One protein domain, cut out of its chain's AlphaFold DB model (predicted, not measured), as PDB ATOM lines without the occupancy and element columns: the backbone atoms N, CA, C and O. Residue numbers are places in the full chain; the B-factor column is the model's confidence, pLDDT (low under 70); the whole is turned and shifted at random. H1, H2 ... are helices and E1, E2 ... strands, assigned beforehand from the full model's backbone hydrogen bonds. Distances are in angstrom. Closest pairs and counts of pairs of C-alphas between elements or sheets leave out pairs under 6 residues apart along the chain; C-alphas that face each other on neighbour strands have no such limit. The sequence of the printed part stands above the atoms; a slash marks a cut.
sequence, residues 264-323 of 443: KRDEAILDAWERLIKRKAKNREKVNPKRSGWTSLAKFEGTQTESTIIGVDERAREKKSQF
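AT A GLANCE: This is residues 264 to 323 of the 443 residues of the protein "Transposase, IS4 family" of Sutterella parvirubra YIT 11816 (UniProt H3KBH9). A two-stranded antiparallel hairpin, E1 and E2, packs on the second half of one long helix, H1, while a shorter helix, H3, packs on the first part of H1, with the four-residue helix H2 near the middle of the model. H1 runs along much of the long axis, and the link after it folds back past E2 to reach H2. The printed part has 60 residues, with three named helices and two named strands in the order H1, H2, E1, E2, H3, and its class is mixed, helices and strands. It is compact, with a radius of gyration of the C-alphas of 11.2 A, and elongated in outline, spanning 34 by 19 by 15 A.

HOW THE PARTS SIT: The sheet has two strands, E1, residues 298 to 302, and E2, residues 307 to 312, which form a hairpin; they are antiparallel, at 146 degrees between their directions. N 299 and O 311 are 2.8 A apart and N 301 and O 308 are 2.9 A apart, both within hydrogen-bond range. Outside the named strands, residues 286 to 287 pair antiparallel with residues 307 to 308 of E2. The closest C-alphas of E2 and the helix H1, residues 264 to 282, are those of Ile 309 and Ala 281, 4.9 A apart. H1 touches H2, residues 294 to 297, with residues 270 to 277 alone; the closest C-alphas are those of Trp 273 and Trp 294, 5.1 A apart. H1 touches H3, residues 314 to 321, with residues 266 to 270 alone; the closest C-alphas are those of Glu 267 and Ser 321, 6.7 A apart. H1 and H3 run opposite ways at a shallow tilt of 22 degrees. H2 also touches H3, with the C-alphas of Leu 297 and Ala 316 the closest, 5.6 A apart. E1 and H3 are near each other, with 5 pairs of C-alphas within 10 A. In H1 and H3 every O i to N i+4 pair is within hydrogen-bond range, and H2 is too short for such a pair.

IN THESE COORDINATES: E1 measures 12.8 A from first to last C-alpha, and E2 13.7 A. H1 begins at C-alpha 264, (-7.012, 84.294, 13.882), and measures 27.0 A to C-alpha 282, (-10.946, 107.302, 27.507). H2 measures 5.6 A. H3 measures 10.3 A and ends at C-alpha 321, (-5.001, 84.536, 24.152).

THE WHOLE: The two C-alphas farthest apart are those of Lys 264 and Thr 303, 35.3 A. The printed part has no cut. The link from H1 to H2, 11 residues, is long, and the other links are tight. The mean pLDDT of the printed part is 85.7; residue 291 and residues 303 to 306 are under 70.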
ATOM      1  N   LYS A 264      -6.859  82.966  14.499       92.94
ATOM      2  CA  LYS A 264      -7.012  84.294  13.882       92.94
ATOM      3  C   LYS A 264      -8.343  84.951  14.259       92.94
ATOM      4  O   LYS A 264      -8.372  86.138  14.579       92.94
ATOM      5  N   ARG A 265      -9.446  84.192  14.240       92.31
ATOM      6  CA  ARG A 265     -10.776  84.689  14.640       92.31
ATOM      7  C   ARG A 265     -10.841  85.054  16.121       92.31
ATOM      8  O   ARG A 265     -11.344  86.126  16.450       92.31
ATOM      9  N   ASP A 266     -10.336  84.188  16.992       91.44
ATOM     10  CA  ASP A 266     -10.343  84.395  18.442       91.44
ATOM     11  C   ASP A 266      -9.502  85.627  18.818       91.44
ATOM     12  O   ASP A 266      -9.984  86.498  19.545       91.44
ATOM     13  N   GLU A 267      -8.296  85.769  18.254       93.75
ATOM     14  CA  GLU A 267      -7.447  86.951  18.458       93.75
ATOM     15  C   GLU A 267      -8.105  88.231  17.929       93.75
ATOM     16  O   GLU A 267      -8.126  89.241  18.631       93.75
ATOM     17  N   ALA A 268      -8.737  88.193  16.750       90.12
ATOM     18  CA  ALA A 268      -9.454  89.352  16.217       90.12
ATOM     19  C   ALA A 268     -10.598  89.816  17.143       90.12
ATOM     20  O   ALA A 268     -10.840  91.020  17.283       90.12
ATOM     21  N   ILE A 269     -11.290  88.883  17.811       89.38
ATOM     22  CA  ILE A 269     -12.318  89.200  18.816       89.38
ATOM     23  C   ILE A 269     -11.683  89.842  20.058       89.38
ATOM     24  O   ILE A 269     -12.210  90.842  20.558       89.38
ATOM     25  N   LEU A 270     -10.564  89.300  20.554       90.50
ATOM     26  CA  LEU A 270      -9.838  89.871  21.695       90.50
ATOM     27  C   LEU A 270      -9.354  91.294  21.391       90.50
ATOM     28  O   LEU A 270      -9.569  92.194  22.207       90.50
ATOM     29  N   ASP A 271      -8.805  91.528  20.203       90.81
ATOM     30  CA  ASP A 271      -8.362  92.848  19.750       90.81
ATOM     31  C   ASP A 271      -9.532  93.834  19.636       90.81
ATOM     32  O   ASP A 271      -9.428  94.999  20.038       90.81
ATOM     33  N   ALA A 272     -10.682  93.388  19.121       89.62
ATOM     34  CA  ALA A 272     -11.889  94.206  19.064       89.62
ATOM     35  C   ALA A 272     -12.379  94.597  20.470       89.62
ATOM     36  O   ALA A 272     -12.757  95.753  20.701       89.62
ATOM     37  N   TRP A 273     -12.340  93.665  21.428       91.69
ATOM     38  CA  TRP A 273     -12.663  93.941  22.830       91.69
ATOM     39  C   TRP A 273     -11.673  94.911  23.465       91.69
ATOM     40  O   TRP A 273     -12.093  95.842  24.153       91.69
ATOM     41  N   GLU A 274     -10.381  94.758  23.197       91.50
ATOM     42  CA  GLU A 274      -9.349  95.664  23.687       91.50
ATOM     43  C   GLU A 274      -9.573  97.102  23.195       91.50
ATOM     44  O   GLU A 274      -9.565  98.049  23.988       91.50
ATOM     45  N   ARG A 275      -9.861  97.276  21.897       90.50
ATOM     46  CA  ARG A 275     -10.205  98.583  21.307       90.50
ATOM     47  C   ARG A 275     -11.455  99.183  21.950       90.50
ATOM     48  O   ARG A 275     -11.477 100.378  22.253       90.50
ATOM     49  N   LEU A 276     -12.483  98.364  22.187       88.62
ATOM     50  CA  LEU A 276     -13.710  98.788  22.864       88.62
ATOM     51  C   LEU A 276     -13.421  99.291  24.285       88.62
ATOM     52  O   LEU A 276     -13.909 100.359  24.659       88.62
ATOM     53  N   ILE A 277     -12.611  98.558  25.051       90.38
ATOM     54  CA  ILE A 277     -12.220  98.920  26.419       90.38
ATOM     55  C   ILE A 277     -11.421 100.216  26.419       90.38
ATOM     56  O   ILE A 277     -11.763 101.125  27.168       90.38
ATOM     57  N   LYS A 278     -10.413 100.351  25.547       91.75
ATOM     58  CA  LYS A 278      -9.608 101.577  25.411       91.75
ATOM     59  C   LYS A 278     -10.480 102.801  25.108       91.75
ATOM     60  O   LYS A 278     -10.312 103.846  25.735       91.75
ATOM     61  N   ARG A 279     -11.457 102.667  24.202       91.06
ATOM     62  CA  ARG A 279     -12.418 103.739  23.884       91.06
ATOM     63  C   ARG A 279     -13.278 104.116  25.095       91.06
ATOM     64  O   ARG A 279     -13.393 105.297  25.403       91.06
ATOM     65  N   LYS A 280     -13.849 103.128  25.789       90.50
ATOM     66  CA  LYS A 280     -14.697 103.360  26.973       90.50
ATOM     67  C   LYS A 280     -13.912 103.915  28.166       90.50
ATOM     68  O   LYS A 280     -14.430 104.762  28.889       90.50
ATOM     69  N   ALA A 281     -12.658 103.493  28.334       89.81
ATOM     70  CA  ALA A 281     -11.743 104.004  29.353       89.81
ATOM     71  C   ALA A 281     -11.421 105.488  29.130       89.81
ATOM     72  O   ALA A 281     -11.477 106.280  30.067       89.81
ATOM     73  N   LYS A 282     -11.169 105.891  27.874       90.56
ATOM     74  CA  LYS A 282     -10.946 107.302  27.507       90.56
ATOM     75  C   LYS A 282     -12.129 108.196  27.893       90.56
ATOM     76  O   LYS A 282     -11.926 109.323  28.330       90.56
ATOM     77  N   ASN A 283     -13.346 107.674  27.770       88.00
ATOM     78  CA  ASN A 283     -14.580 108.372  28.129       88.00
ATOM     79  C   ASN A 283     -14.945 108.253  29.622       88.00
ATOM     80  O   ASN A 283     -15.971 108.791  30.031       88.00
ATOM     81  N   ARG A 284     -14.150 107.527  30.426       84.19
ATOM     82  CA  ARG A 284     -14.449 107.166  31.826       84.19
ATOM     83  C   ARG A 284     -15.869 106.619  32.005       84.19
ATOM     84  O   ARG A 284     -16.558 106.941  32.971       84.19
ATOM     85  N   GLU A 285     -16.316 105.795  31.059       85.19
ATOM     86  CA  GLU A 285     -17.654 105.210  31.111       85.19
ATOM     87  C   GLU A 285     -17.791 104.281  32.324       85.19
ATOM     88  O   GLU A 285     -16.929 103.434  32.592       85.19
ATOM     89  N   LYS A 286     -18.908 104.431  33.039       83.38
ATOM     90  CA  LYS A 286     -19.297 103.530  34.122       83.38
ATOM     91  C   LYS A 286     -20.013 102.320  33.549       83.38
ATOM     92  O   LYS A 286     -20.927 102.460  32.736       83.38
ATOM     93  N   VAL A 287     -19.621 101.132  33.989       81.56
ATOM     94  CA  VAL A 287     -20.321  99.890  33.650       81.56
ATOM     95  C   VAL A 287     -20.365  98.959  34.850       81.56
ATOM     96  O   VAL A 287     -19.513  99.017  35.735       81.56
ATOM     97  N   ASN A 288     -21.325  98.039  34.832       77.50
ATOM     98  CA  ASN A 288     -21.356  96.951  35.799       77.50
ATOM     99  C   ASN A 288     -20.315  95.897  35.394       77.50
ATOM    100  O   ASN A 288     -20.437  95.320  34.303       77.50
ATOM    101  N   PRO A 289     -19.296  95.629  36.229       75.69
ATOM    102  CA  PRO A 289     -18.246  94.681  35.898       75.69
ATOM    103  C   PRO A 289     -18.825  93.263  35.849       75.69
ATOM    104  O   PRO A 289     -19.318  92.733  36.843       75.69
ATOM    105  N   LYS A 290     -18.767  92.623  34.675       75.38
ATOM    106  CA  LYS A 290     -19.175  91.222  34.488       75.38
ATOM    107  C   LYS A 290     -17.960  90.343  34.223       75.38
ATOM    108  O   LYS A 290     -17.044  90.733  33.500       75.38
ATOM    109  N   ARG A 291     -18.002  89.103  34.725       69.31
ATOM    110  CA  ARG A 291     -16.973  88.068  34.488       69.31
ATOM    111  C   ARG A 291     -17.011  87.451  33.077       69.31
ATOM    112  O   ARG A 291     -16.275  86.508  32.809       69.31
ATOM    113  N   SER A 292     -17.851  87.954  32.172       74.88
ATOM    114  CA  SER A 292     -18.024  87.449  30.804       74.88
ATOM    115  C   SER A 292     -17.818  88.548  29.754       74.88
ATOM    116  O   SER A 292     -17.799  89.730  30.080       74.88
ATOM    117  N   GLY A 293     -17.635  88.159  28.486       81.19
ATOM    118  CA  GLY A 293     -17.488  89.093  27.361       81.19
ATOM    119  C   GLY A 293     -16.284  90.035  27.479       81.19
ATOM    120  O   GLY A 293     -15.300  89.723  28.153       81.19
ATOM    121  N   TRP A 294     -16.366  91.205  26.843       83.81
ATOM    122  CA  TRP A 294     -15.291  92.202  26.845       83.81
ATOM    123  C   TRP A 294     -14.992  92.766  28.244       83.81
ATOM    124  O   TRP A 294     -13.836  93.032  28.552       83.81
ATOM    125  N   THR A 295     -15.986  92.880  29.136       84.06
ATOM    126  CA  THR A 295     -15.776  93.416  30.498       84.06
ATOM    127  C   THR A 295     -14.833  92.557  31.331       84.06
ATOM    128  O   THR A 295     -14.179  93.068  32.228       84.06
ATOM    129  N   SER A 296     -14.704  91.266  31.017       85.19
ATOM    130  CA  SER A 296     -13.742  90.386  31.697       85.19
ATOM    131  C   SER A 296     -12.272  90.656  31.347       85.19
ATOM    132  O   SER A 296     -11.396  90.051  31.955       85.19
ATOM    133  N   LEU A 297     -12.005  91.535  30.374       89.00
ATOM    134  CA  LEU A 297     -10.671  92.036  30.028       89.00
ATOM    135  C   LEU A 297     -10.460  93.488  30.470       89.00
ATOM    136  O   LEU A 297      -9.452  94.090  30.116       89.00
ATOM    137  N   ALA A 298     -11.415  94.092  31.176       87.56
ATOM    138  CA  ALA A 298     -11.320  95.476  31.615       87.56
ATOM    139  C   ALA A 298     -10.804  95.558  33.056       87.56
ATOM    140  O   ALA A 298     -11.213  94.784  33.922       87.56
ATOM    141  N   LYS A 299      -9.936  96.537  33.318       88.75
ATOM    142  CA  LYS A 299      -9.607  96.990  34.670       88.75
ATOM    143  C   LYS A 299     -10.636  98.019  35.113       88.75
ATOM    144  O   LYS A 299     -11.013  98.912  34.348       88.75
ATOM    145  N   PHE A 300     -11.038  97.900  36.368       87.44
ATOM    146  CA  PHE A 300     -12.070  98.717  36.982       87.44
ATOM    147  C   PHE A 300     -11.524  99.461  38.197       87.44
ATOM    148  O   PHE A 300     -10.691  98.930  38.929       87.44
ATOM    149  N   GLU A 301     -12.038 100.664  38.418       82.69
ATOM    150  CA  GLU A 301     -11.838 101.462  39.627       82.69
ATOM    151  C   GLU A 301     -13.211 101.847  40.195       82.69
ATOM    152  O   GLU A 301     -14.073 102.332  39.457       82.69
ATOM    153  N   GLY A 302     -13.436 101.607  41.491       73.12
ATOM    154  CA  GLY A 302     -14.708 101.890  42.167       73.12
ATOM    155  C   GLY A 302     -15.282 100.696  42.932       73.12
ATOM    156  O   GLY A 302     -14.567  99.760  43.290       73.12
ATOM    157  N   THR A 303     -16.586 100.743  43.213       65.38
ATOM    158  CA  THR A 303     -17.316  99.696  43.948       65.38
ATOM    159  C   THR A 303     -17.947  98.678  42.990       65.38
ATOM    160  O   THR A 303     -18.030  98.901  41.782       65.38
ATOM    161  N   GLN A 304     -18.420  97.540  43.518       59.09
ATOM    162  CA  GLN A 304     -19.017  96.466  42.704       59.09
ATOM    163  C   GLN A 304     -20.301  96.874  41.953       59.09
ATOM    164  O   GLN A 304     -20.679  96.197  40.998       59.09
ATOM    165  N   THR A 305     -20.967  97.956  42.365       58.12
ATOM    166  CA  THR A 305     -22.236  98.429  41.790       58.12
ATOM    167  C   THR A 305     -22.070  99.562  40.779       58.12
ATOM    168  O   THR A 305     -22.911  99.691  39.899       58.12
ATOM    169  N   GLU A 306     -20.980 100.335  40.844       64.69
ATOM    170  CA  GLU A 306     -20.597 101.318  39.825       64.69
ATOM    171  C   GLU A 306     -19.072 101.378  39.698       64.69
ATOM    172  O   GLU A 306     -18.375 101.963  40.531       64.69
ATOM    173  N   SER A 307     -18.543 100.785  38.629       78.75
ATOM    174  CA  SER A 307     -17.110 100.772  38.348       78.75
ATOM    175  C   SER A 307     -16.786 101.573  37.092       78.75
ATOM    176  O   SER A 307     -17.418 101.405  36.046       78.75
ATOM    177  N   THR A 308     -15.769 102.426  37.181       84.44
ATOM    178  CA  THR A 308     -15.218 103.156  36.034       84.44
ATOM    179  C   THR A 308     -14.186 102.283  35.341       84.44
ATOM    180  O   THR A 308     -13.324 101.691  35.993       84.44
ATOM    181  N   ILE A 309     -14.253 102.196  34.015       87.00
ATOM    182  CA  ILE A 309     -13.237 101.486  33.235       87.00
ATOM    183  C   ILE A 309     -11.970 102.345  33.199       87.00
ATOM    184  O   ILE A 309     -12.005 103.471  32.710       87.00
ATOM    185  N   ILE A 310     -10.850 101.803  33.676       88.56
ATOM    186  CA  ILE A 310      -9.554 102.510  33.706       88.56
ATOM    187  C   ILE A 310      -8.575 102.025  32.637       88.56
ATOM    188  O   ILE A 310      -7.588 102.693  32.345       88.56
ATOM    189  N   GLY A 311      -8.840 100.875  32.021       90.00
ATOM    190  CA  GLY A 311      -7.990 100.333  30.970       90.00
ATOM    191  C   GLY A 311      -8.191  98.840  30.775       90.00
ATOM    192  O   GLY A 311      -9.183  98.266  31.220       90.00
ATOM    193  N   VAL A 312      -7.235  98.217  30.098       91.69
ATOM    194  CA  VAL A 312      -7.251  96.786  29.783       91.69
ATOM    195  C   VAL A 312      -6.515  96.011  30.877       91.69
ATOM    196  O   VAL A 312      -5.471  96.436  31.380       91.69
ATOM    197  N   ASP A 313      -7.060  94.861  31.251       92.69
ATOM    198  CA  ASP A 313      -6.365  93.843  32.025       92.69
ATOM    199  C   ASP A 313      -5.499  92.990  31.095       92.69
ATOM    200  O   ASP A 313      -5.940  91.983  30.544       92.69
ATOM    201  N   GLU A 314      -4.249  93.422  30.918       93.25
ATOM    202  CA  GLU A 314      -3.252  92.742  30.086       93.25
ATOM    203  C   GLU A 314      -3.023  91.292  30.523       93.25
ATOM    204  O   GLU A 314      -2.904  90.411  29.677       93.25
ATOM    205  N   ARG A 315      -3.050  91.003  31.832       92.19
ATOM    206  CA  ARG A 315      -2.883  89.630  32.335       92.19
ATOM    207  C   ARG A 315      -4.081  88.765  31.961       92.19
ATOM    208  O   ARG A 315      -3.908  87.610  31.576       92.19
ATOM    209  N   ALA A 316      -5.294  89.306  32.070       88.88
ATOM    210  CA  ALA A 316      -6.497  88.600  31.642       88.88
ATOM    211  C   ALA A 316      -6.530  88.393  30.118       88.88
ATOM    212  O   ALA A 316      -6.946  87.321  29.673       88.88
ATOM    213  N   ARG A 317      -6.072  89.376  29.328       92.25
ATOM    214  CA  ARG A 317      -5.966  89.280  27.861       92.25
ATOM    215  C   ARG A 317      -4.973  88.201  27.461       92.25
ATOM    216  O   ARG A 317      -5.352  87.307  26.710       92.25
ATOM    217  N   GLU A 318      -3.765  88.237  28.015       92.50
ATOM    218  CA  GLU A 318      -2.712  87.244  27.771       92.50
ATOM    219  C   GLU A 318      -3.211  85.836  28.097       92.50
ATOM    220  O   GLU A 318      -3.165  84.924  27.273       92.50
ATOM    221  N   LYS A 319      -3.814  85.677  29.282       90.25
ATOM    222  CA  LYS A 319      -4.386  84.402  29.708       90.25
ATOM    223  C   LYS A 319      -5.475  83.910  28.758       90.25
ATOM    224  O   LYS A 319      -5.566  82.708  28.557       90.25
ATOM    225  N   LYS A 320      -6.322  84.783  28.200       90.19
ATOM    226  CA  LYS A 320      -7.328  84.372  27.205       90.19
ATOM    227  C   LYS A 320      -6.702  83.995  25.867       90.19
ATOM    228  O   LYS A 320      -7.122  82.993  25.301       90.19
ATOM    229  N   SER A 321      -5.711  84.756  25.416       93.00
ATOM    230  CA  SER A 321      -5.001  84.536  24.152       93.00
ATOM    231  C   SER A 321      -4.312  83.169  24.093       93.00
ATOM    232  O   SER A 321      -4.324  82.511  23.059       93.00
ATOM    233  N   GLN A 322      -3.829  82.657  25.231       93.38
ATOM    234  CA  GLN A 322      -3.293  81.290  25.330       93.38
ATOM    235  C   GLN A 322      -4.288  80.203  24.888       93.38
ATOM    236  O   GLN A 322      -3.870  79.132  24.455       93.38
ATOM    237  N   PHE A 323      -5.596  80.452  24.998       92.56
ATOM    238  CA  PHE A 323      -6.633  79.504  24.585       92.56
ATOM    239  C   PHE A 323      -7.103  79.710  23.139       92.56
ATOM    240  O   PHE A 323      -7.882  78.890  22.653       92.56
TER     241      PHE A 323